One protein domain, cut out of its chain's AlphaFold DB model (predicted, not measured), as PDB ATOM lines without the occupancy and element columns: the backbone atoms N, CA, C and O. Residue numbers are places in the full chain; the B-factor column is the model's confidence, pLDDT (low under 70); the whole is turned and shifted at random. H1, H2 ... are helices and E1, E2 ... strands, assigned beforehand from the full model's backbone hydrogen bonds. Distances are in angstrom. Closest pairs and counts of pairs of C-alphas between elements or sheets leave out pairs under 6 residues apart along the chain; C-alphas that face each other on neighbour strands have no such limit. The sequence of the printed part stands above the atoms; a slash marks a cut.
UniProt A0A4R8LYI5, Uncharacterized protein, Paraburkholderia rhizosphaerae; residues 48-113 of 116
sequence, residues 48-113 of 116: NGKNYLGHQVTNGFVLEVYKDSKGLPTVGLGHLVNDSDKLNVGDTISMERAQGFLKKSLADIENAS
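Overview. This is residues 48 to 113 of the 116 residues of an uncharacterized protein of Paraburkholderia rhizosphaerae (UniProt A0A4R8LYI5). A small sheet of three strands, E1, E2 and E3, has one long helix, H1, packed by its first part, residues 95 to 102, on E2 and E3, while residues 106 to 113, of which 106 to 111 belong to H1, stick out as an arm. A long stretch without a named element, residues 77 to 94, leads from E3 to the helix. The printed part has 66 residues with three named strands and then one named helix; the sheet's order is E1 - E2 - E3, antiparallel throughout. The class is mixed, helices and strands, with 31 residues, under half, in named elements. The whole is compact, with a radius of gyration of the C-alphas of 12.0 A, and spans 37 by 26 by 22 A.

Along the chain. The printed part begins at Asn 48, with C-alpha at (24.445, 5.839, 10.895). E1, residues 56 to 58, begins at C-alpha 56 at (28.189, 4.642, 17.456) and is 6.7 A long from first to last C-alpha. E2, residues 61 to 67, is the longest strand at 14.5 A. E3, residues 73 to 76, measures 10.9 A. H1, residues 95 to 111, measures 24.2 A and ends at C-alpha 111 at (18.036, -22.933, 6.650).

Arrangement. The strands form a meander, each the antiparallel neighbour of the one before. E1 and E2 are a hairpin with 148 degrees between their directions; N 58 and O 61 are 2.9 A apart, within hydrogen-bond range. E2 and E3 are also a hairpin, at 176 degrees, with N 76 and O 62 within range at 2.7 A and N 74 and O 66 at 2.8 A. The pairing is staggered: E2 pairs with E1 over residues 61 to 62 and with E3 over 62 to 67. The edge strands E1 and E3 are apart. Residues 49 to 50 pair with 56 to 57 of E1, and 79 to 80 with 74 to 75 of E3, both antiparallel. H1 is on the sheet at a height over the sheet of 6.9 A, an arrangement of two layers, with the helix on one face of the sheet E1 E2 E3. It lies over none of the strands, but only just: 2 of its C-alphas fall on E2 and 2 on E3. The closest C-alphas of E3 and H1 are those of Gly 76 and Ala 98, 4.8 A apart; those of E2 and H1 are Leu 63 and Met 95, 6.9 A apart. In H1 every O i to N i+4 pair is within hydrogen-bond range.

Size, cuts and confidence. The two C-alphas farthest apart, those of Gly 54 and Ser 113, are 36.7 A apart. The printed part has no cut. The link from E3 to H1 is long, with 18 residues; the other two are tight. Mean pLDDT of the printed part is 93.7, and residue 113 is under 70.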
ATOM      1  N   ASN A  48      23.156   5.196  10.653       95.62
ATOM      2  CA  ASN A  48      24.445   5.839  10.895       95.62
ATOM      3  C   ASN A  48      24.305   6.900  11.991       95.62
ATOM      4  O   ASN A  48      23.281   7.578  12.063       95.62
ATOM      5  N   GLY A  49      25.350   7.077  12.801       95.12
ATOM      6  CA  GLY A  49      25.390   8.081  13.870       95.12
ATOM      7  C   GLY A  49      25.265   7.459  15.258       95.12
ATOM      8  O   GLY A  49      25.638   6.310  15.453       95.12
ATOM      9  N   LYS A  50      24.770   8.218  16.238       95.88
ATOM     10  CA  LYS A  50      24.560   7.704  17.597       95.88
ATOM     11  C   LYS A  50      23.130   7.218  17.782       95.88
ATOM     12  O   LYS A  50      22.196   7.943  17.445       95.88
ATOM     13  N   ASN A  51      22.963   6.022  18.337       93.38
ATOM     14  CA  ASN A  51      21.644   5.527  18.727       93.38
ATOM     15  C   ASN A  51      21.179   6.112  20.075       93.38
ATOM     16  O   ASN A  51      21.906   6.860  20.729       93.38
ATOM     17  N   TYR A  52      19.968   5.747  20.508       90.25
ATOM     18  CA  TYR A  52      19.385   6.203  21.779       90.25
ATOM     19  C   TYR A  52      20.236   5.843  23.012       90.25
ATOM     20  O   TYR A  52      20.249   6.585  23.990       90.25
ATOM     21  N   LEU A  53      20.978   4.735  22.952       89.38
ATOM     22  CA  LEU A  53      21.881   4.287  24.018       89.38
ATOM     23  C   LEU A  53      23.279   4.928  23.927       89.38
ATOM     24  O   LEU A  53      24.147   4.644  24.747       89.38
ATOM     25  N   GLY A  54      23.507   5.808  22.947       92.75
ATOM     26  CA  GLY A  54      24.767   6.522  22.751       92.75
ATOM     27  C   GLY A  54      25.847   5.741  22.000       92.75
ATOM     28  O   GLY A  54      26.943   6.277  21.819       92.75
ATOM     29  N   HIS A  55      25.555   4.526  21.530       93.81
ATOM     30  CA  HIS A  55      26.485   3.724  20.737       93.81
ATOM     31  C   HIS A  55      26.663   4.312  19.339       93.81
ATOM     32  O   HIS A  55      25.697   4.759  18.714       93.81
ATOM     33  N   GLN A  56      27.897   4.281  18.836       96.44
ATOM     34  CA  GLN A  56      28.189   4.642  17.456       96.44
ATOM     35  C   GLN A  56      27.747   3.511  16.523       96.44
ATOM     36  O   GLN A  56      28.229   2.383  16.617       96.44
ATOM     37  N   VAL A  57      26.849   3.844  15.604       96.69
ATOM     38  CA  VAL A  57      26.322   2.964  14.568       96.69
ATOM     39  C   VAL A  57      26.928   3.348  13.223       96.69
ATOM     40  O   VAL A  57      26.949   4.527  12.850       96.69
ATOM     41  N   THR A  58      27.385   2.340  12.488       96.00
ATOM     42  CA  THR A  58      27.925   2.464  11.133       96.00
ATOM     43  C   THR A  58      27.242   1.436  10.240       96.00
ATOM     44  O   THR A  58      27.356   0.235  10.474       96.00
ATOM     45  N   ASN A  59      26.510   1.897   9.225       93.62
ATOM     46  CA  ASN A  59      25.718   1.067   8.309       93.62
ATOM     47  C   ASN A  59      24.789   0.057   9.012       93.62
ATOM     48  O   ASN A  59      24.610  -1.061   8.537       93.62
ATOM     49  N   GLY A  60      24.219   0.437  10.156       93.62
ATOM     50  CA  GLY A  60      23.325  -0.402  10.951       93.62
ATOM     51  C   GLY A  60      23.998  -1.267  12.012       93.62
ATOM     52  O   GLY A  60      23.295  -1.949  12.754       93.62
ATOM     53  N   PHE A  61      25.328  -1.238  12.109       96.12
ATOM     54  CA  PHE A  61      26.096  -2.065  13.039       96.12
ATOM     55  C   PHE A  61      26.715  -1.228  14.151       96.12
ATOM     56  O   PHE A  61      27.306  -0.177  13.896       96.12
ATOM     57  N   VAL A  62      26.659  -1.747  15.375       97.00
ATOM     58  CA  VAL A  62      27.460  -1.268  16.502       97.00
ATOM     59  C   VAL A  62      28.775  -2.047  16.513       97.00
ATOM     60  O   VAL A  62      28.794  -3.241  16.792       97.00
ATOM     61  N   LEU A  63      29.886  -1.402  16.156       97.69
ATOM     62  CA  LEU A  63      31.179  -2.089  15.997       97.69
ATOM     63  C   LEU A  63      31.943  -2.294  17.313       97.69
ATOM     64  O   LEU A  63      32.915  -3.042  17.338       97.69
ATOM     65  N   GLU A  64      31.512  -1.647  18.391       97.81
ATOM     66  CA  GLU A  64      32.071  -1.812  19.732       97.81
ATOM     67  C   GLU A  64      31.207  -2.782  20.542       97.81
ATOM     68  O   GLU A  64      29.980  -2.683  20.534       97.81
ATOM     69  N   VAL A  65      31.829  -3.728  21.242       97.81
ATOM     70  CA  VAL A  65      31.110  -4.681  22.092       97.81
ATOM     71  C   VAL A  65      30.520  -3.940  23.288       97.81
ATOM     72  O   VAL A  65      31.246  -3.386  24.113       97.81
ATOM     73  N   TYR A  66      29.200  -3.982  23.424       96.00
ATOM     74  CA  TYR A  66      28.455  -3.330  24.497       96.00
ATOM     75  C   TYR A  66      27.696  -4.355  25.340       96.00
ATOM     76  O   TYR A  66      27.597  -5.525  24.982       96.00
ATOM     77  N   LYS A  67      27.165  -3.926  26.488       96.56
ATOM     78  CA  LYS A  67      26.217  -4.735  27.261       96.56
ATOM     79  C   LYS A  67      24.795  -4.393  26.845       96.56
ATOM     80  O   LYS A  67      24.421  -3.223  26.883       96.56
ATOM     81  N   ASP A  68      24.015  -5.399  26.476       93.12
ATOM     82  CA  ASP A  68      22.598  -5.229  26.170       93.12
ATOM     83  C   ASP A  68      21.758  -4.934  27.432       93.12
ATOM     84  O   ASP A  68      22.267  -4.834  28.553       93.12
ATOM     85  N   SER A  69      20.439  -4.819  27.265       91.06
ATOM     86  CA  SER A  69      19.503  -4.572  28.372       91.06
ATOM     87  C   SER A  69      19.463  -5.688  29.426       91.06
ATOM     88  O   SER A  69      18.979  -5.460  30.534       91.06
ATOM     89  N   LYS A  70      19.984  -6.881  29.112       94.62
ATOM     90  CA  LYS A  70      20.139  -8.019  30.030       94.62
ATOM     91  C   LYS A  70      21.550  -8.104  30.622       94.62
ATOM     92  O   LYS A  70      21.824  -9.010  31.407       94.62
ATOM     93  N   GLY A  71      22.438  -7.171  30.282       95.00
ATOM     94  CA  GLY A  71      23.828  -7.153  30.727       95.00
ATOM     95  C   GLY A  71      24.744  -8.114  29.964       95.00
ATOM     96  O   GLY A  71      25.876  -8.324  30.406       95.00
ATOM     97  N   LEU A  72      24.278  -8.693  28.854       96.56
ATOM     98  CA  LEU A  72      25.032  -9.644  28.041       96.56
ATOM     99  C   LEU A  72      25.891  -8.915  26.995       96.56
ATOM    100  O   LEU A  72      25.458  -7.890  26.467       96.56
ATOM    101  N   PRO A  73      27.108  -9.409  26.701       97.50
ATOM    102  CA  PRO A  73      27.982  -8.799  25.708       97.50
ATOM    103  C   PRO A  73      27.429  -9.009  24.291       97.50
ATOM    104  O   PRO A  73      27.216 -10.141  23.860       97.50
ATOM    105  N   THR A  74      27.240  -7.917  23.558       96.75
ATOM    106  CA  THR A  74      26.598  -7.887  22.238       96.75
ATOM    107  C   THR A  74      27.377  -6.975  21.293       96.75
ATOM    108  O   THR A  74      27.968  -5.985  21.722       96.75
ATOM    109  N   VAL A  75      27.414  -7.307  20.000       96.94
ATOM    110  CA  VAL A  75      28.111  -6.519  18.969       96.94
ATOM    111  C   VAL A  75      27.435  -6.649  17.601       96.94
ATOM    112  O   VAL A  75      26.597  -7.519  17.370       96.94
ATOM    113  N   GLY A  76      27.804  -5.789  16.657       95.44
ATOM    114  CA  GLY A  76      27.318  -5.806  15.288       95.44
ATOM    115  C   GLY A  76      25.843  -5.431  15.218       95.44
ATOM    116  O   GLY A  76      25.449  -4.354  15.655       95.44
ATOM    117  N   LEU A  77      25.044  -6.324  14.641       93.75
ATOM    118  CA  LEU A  77      23.598  -6.186  14.512       93.75
ATOM    119  C   LEU A  77      22.944  -7.194  15.472       93.75
ATOM    120  O   LEU A  77      22.425  -8.225  15.057       93.75
ATOM    121  N   GLY A  78      23.116  -6.961  16.777       91.81
ATOM    122  CA  GLY A  78      22.546  -7.812  17.829       91.81
ATOM    123  C   GLY A  78      23.201  -9.193  18.005       91.81
ATOM    124  O   GLY A  78      22.580 -10.089  18.573       91.81
ATOM    125  N   HIS A  79      24.441  -9.404  17.541       95.19
ATOM    126  CA  HIS A  79      25.157 -10.669  17.756       95.19
ATOM    127  C   HIS A  79      25.548 -10.818  19.226       95.19
ATOM    128  O   HIS A  79      26.345 -10.030  19.739       95.19
ATOM    129  N   LEU A  80      25.020 -11.851  19.882       96.56
ATOM    130  CA  LEU A  80      25.397 -12.221  21.242       96.56
ATOM    131  C   LEU A  80      26.808 -12.825  21.243       96.56
ATOM    132  O   LEU A  80      27.041 -13.898  20.679       96.56
ATOM    133  N   VAL A  81      27.738 -12.141  21.904       96.94
ATOM    134  CA  VAL A  81      29.135 -12.564  22.003       96.94
ATOM    135  C   VAL A  81      29.238 -13.823  22.859       96.94
ATOM    136  O   VAL A  81      28.678 -13.907  23.953       96.94
ATOM    137  N   ASN A  82      29.995 -14.799  22.368       95.12
ATOM    138  CA  ASN A  82      30.310 -16.035  23.080       95.12
ATOM    139  C   ASN A  82      31.832 -16.236  23.216       95.12
ATOM    140  O   ASN A  82      32.637 -15.554  22.581       95.12
ATOM    141  N   ASP A  83      32.240 -17.238  23.997       94.06
ATOM    142  CA  ASP A  83      33.655 -17.519  24.284       94.06
ATOM    143  C   ASP A  83      34.499 -17.870  23.048       94.06
ATOM    144  O   ASP A  83      35.732 -17.754  23.080       94.06
ATOM    145  N   SER A  84      33.870 -18.326  21.960       94.75
ATOM    146  CA  SER A  84      34.560 -18.632  20.701       94.75
ATOM    147  C   SER A  84      34.881 -17.377  19.891       94.75
ATOM    148  O   SER A  84      35.840 -17.387  19.122       94.75
ATOM    149  N   ASP A  85      34.165 -16.275  20.132       95.12
ATOM    150  CA  ASP A  85      34.410 -15.002  19.460       95.12
ATOM    151  C   ASP A  85      35.671 -14.303  19.993       95.12
ATOM    152  O   ASP A  85      36.253 -13.484  19.283       95.12
ATOM    153  N   LYS A  86      36.143 -14.632  21.205       96.00
ATOM    154  CA  LYS A  86      37.325 -13.997  21.831       96.00
ATOM    155  C   LYS A  86      37.215 -12.465  21.866       96.00
ATOM    156  O   LYS A  86      38.147 -11.764  21.483       96.00
ATOM    157  N   LEU A  87      36.055 -11.972  22.292       97.31
ATOM    158  CA  LEU A  87      35.740 -10.551  22.413       97.31
ATOM    159  C   LEU A  87      35.307 -10.230  23.844       97.31
ATOM    160  O   LEU A  87      34.584 -11.006  24.465       97.31
ATOM    161  N   ASN A  88      35.723  -9.070  24.335       97.00
ATOM    162  CA  ASN A  88      35.326  -8.501  25.617       97.00
ATOM    163  C   ASN A  88      34.556  -7.196  25.401       97.00
ATOM    164  O   ASN A  88      34.639  -6.573  24.346       97.00
ATOM    165  N   VAL A  89      33.813  -6.762  26.420       97.31
ATOM    166  CA  VAL A  89      33.123  -5.461  26.396       97.31
ATOM    167  C   VAL A  89      34.140  -4.332  26.204       97.31
ATOM    168  O   VAL A  89      35.142  -4.287  26.913       97.31
ATOM    169  N   GLY A  90      33.855  -3.427  25.266       96.75
ATOM    170  CA  GLY A  90      34.738  -2.340  24.838       96.75
ATOM    171  C   GLY A  90      35.648  -2.690  23.654       96.75
ATOM    172  O   GLY A  90      36.220  -1.785  23.046       96.75
ATOM    173  N   ASP A  91      35.770  -3.967  23.274       97.94
ATOM    174  CA  ASP A  91      36.531  -4.338  22.079       97.94
ATOM    175  C   ASP A  91      35.824  -3.825  20.820       97.94
ATOM    176  O   ASP A  91      34.599  -3.866  20.707       97.94
ATOM    177  N   THR A  92      36.599  -3.368  19.837       98.00
ATOM    178  CA  THR A  92      36.075  -2.941  18.533       98.00
ATOM    179  C   THR A  92      36.370  -3.992  17.470       98.00
ATOM    180  O   THR A  92      37.488  -4.500  17.374       98.00
ATOM    181  N   ILE A  93      35.378  -4.302  16.637       97.81
ATOM    182  CA  ILE A  93      35.518  -5.215  15.500       97.81
ATOM    183  C   ILE A  93      35.498  -4.471  14.165       97.81
ATOM    184  O   ILE A  93      34.991  -3.357  14.054       97.81
ATOM    185  N   SER A  94      36.034  -5.114  13.125       98.00
ATOM    186  CA  SER A  94      35.915  -4.592  11.766       98.00
ATOM    187  C   SER A  94      34.488  -4.747  11.235       98.00
ATOM    188  O   SER A  94      33.721  -5.612  11.679       98.00
ATOM    189  N   MET A  95      34.148  -3.932  10.238       96.38
ATOM    190  CA  MET A  95      32.859  -4.003   9.553       96.38
ATOM    191  C   MET A  95      32.627  -5.390   8.935       96.38
ATOM    192  O   MET A  95      31.546  -5.963   9.052       96.38
ATOM    193  N   GLU A  96      33.663  -5.968   8.332       97.19
ATOM    194  CA  GLU A  96      33.624  -7.280   7.680       97.19
ATOM    195  C   GLU A  96      33.340  -8.387   8.694       97.19
ATOM    196  O   GLU A  96      32.588  -9.322   8.417       97.19
ATOM    197  N   ARG A  97      33.901  -8.267   9.904       97.50
ATOM    198  CA  ARG A  97      33.640  -9.211  10.991       97.50
ATOM    199  C   ARG A  97      32.186  -9.131  11.457       97.50
ATOM    200  O   ARG A  97      31.553 -10.171  11.624       97.50
ATOM    201  N   ALA A  98      31.642  -7.921  11.595       96.50
ATOM    202  CA  ALA A  98      30.239  -7.710  11.949       96.50
ATOM    203  C   ALA A  98      29.282  -8.281  10.882       96.50
ATOM    204  O   ALA A  98      28.321  -8.980  11.207       96.50
ATOM    205  N   GLN A  99      29.588  -8.058   9.600       94.94
ATOM    206  CA  GLN A  99      28.857  -8.649   8.476       94.94
ATOM    207  C   GLN A  99      28.956 -10.180   8.463       94.94
ATOM    208  O   GLN A  99      27.978 -10.857   8.151       94.94
ATOM    209  N   GLY A 100      30.115 -10.733   8.827       96.00
ATOM    210  CA  GLY A 100      30.321 -12.172   8.973       96.00
ATOM    211  C   GLY A 100      29.403 -12.796  10.025       96.00
ATOM    212  O   GLY A 100      28.789 -13.831   9.754       96.00
ATOM    213  N   PHE A 101      29.248 -12.145  11.184       95.56
ATOM    214  CA  PHE A 101      28.302 -12.582  12.216       95.56
ATOM    215  C   PHE A 101      26.861 -12.573  11.705       95.56
ATOM    216  O   PHE A 101      26.178 -13.592  11.791       95.56
ATOM    217  N   LEU A 102      26.424 -11.473  11.082       93.69
ATOM    218  CA  LEU A 102      25.079 -11.379  10.512       93.69
ATOM    219  C   LEU A 102      24.830 -12.460   9.452       93.69
ATOM    220  O   LEU A 102      23.799 -13.124   9.479       93.69
ATOM    221  N   LYS A 103      25.784 -12.674   8.540       93.12
ATOM    222  CA  LYS A 103      25.670 -13.681   7.478       93.12
ATOM    223  C   LYS A 103      25.492 -15.090   8.044       93.12
ATOM    224  O   LYS A 103      24.700 -15.857   7.505       93.12
ATOM    225  N   LYS A 104      26.213 -15.427   9.116       92.62
ATOM    226  CA  LYS A 104      26.069 -16.715   9.800       92.62
ATOM    227  C   LYS A 104      24.670 -16.860  10.405       92.62
ATOM    228  O   LYS A 104      23.995 -17.839  10.115       92.62
ATOM    229  N   SER A 105      24.209 -15.854  11.149       90.62
ATOM    230  CA  SER A 105      22.873 -15.862  11.761       90.62
ATOM    231  C   SER A 105      21.754 -15.953  10.721       90.62
ATOM    232  O   SER A 105      20.797 -16.701  10.903       90.62
ATOM    233  N   LEU A 106      21.879 -15.236   9.602       90.00
ATOM    234  CA  LEU A 106      20.921 -15.313   8.499       90.00
ATOM    235  C   LEU A 106      20.909 -16.697   7.860       90.00
ATOM    236  O   LEU A 106      19.831 -17.238   7.643       90.00
ATOM    237  N   ALA A 107      22.077 -17.298   7.621       89.69
ATOM    238  CA  ALA A 107      22.152 -18.652   7.084       89.69
ATOM    239  C   ALA A 107      21.456 -19.662   8.008       89.69
ATOM    240  O   ALA A 107      20.720 -20.523   7.525       89.69
ATOM    241  N   ASP A 108      21.628 -19.542   9.326       87.88
ATOM    242  CA  ASP A 108      20.944 -20.404  10.292       87.88
ATOM    243  C   ASP A 108      19.416 -20.213  10.216       87.88
ATOM    244  O   ASP A 108      18.670 -21.189  10.120       87.88
ATOM    245  N   ILE A 109      18.932 -18.964  10.168       86.19
ATOM    246  CA  ILE A 109      17.496 -18.637  10.093       86.19
ATOM    247  C   ILE A 109      16.870 -19.097   8.770       86.19
ATOM    248  O   ILE A 109      15.787 -19.696   8.771       86.19
ATOM    249  N   GLU A 110      17.526 -18.828   7.644       86.56
ATOM    250  CA  GLU A 110      17.062 -19.206   6.307       86.56
ATOM    251  C   GLU A 110      16.971 -20.740   6.208       86.56
ATOM    252  O   GLU A 110      15.920 -21.272   5.834       86.56
ATOM    253  N   ASN A 111      17.977 -21.467   6.710       82.69
ATOM    254  CA  ASN A 111      18.036 -22.933   6.650       82.69
ATOM    255  C   ASN A 111      17.197 -23.667   7.713       82.69
ATOM    256  O   ASN A 111      16.844 -24.830   7.509       82.69
ATOM    257  N   ALA A 112      16.796 -23.013   8.809       74.00
ATOM    258  CA  ALA A 112      16.078 -23.638   9.932       74.00
ATOM    259  C   ALA A 112      14.695 -24.254   9.604       74.00
ATOM    260  O   ALA A 112      13.998 -24.706  10.506       74.00
ATOM    261  N   SER A 113      14.225 -24.258   8.349       57.88
ATOM    262  CA  SER A 113      12.990 -24.990   7.986       57.88
ATOM    263  C   SER A 113      13.100 -25.832   6.719       57.88
ATOM    264  O   SER A 113      12.080 -26.145   6.115       57.88
TER     265      SER A 113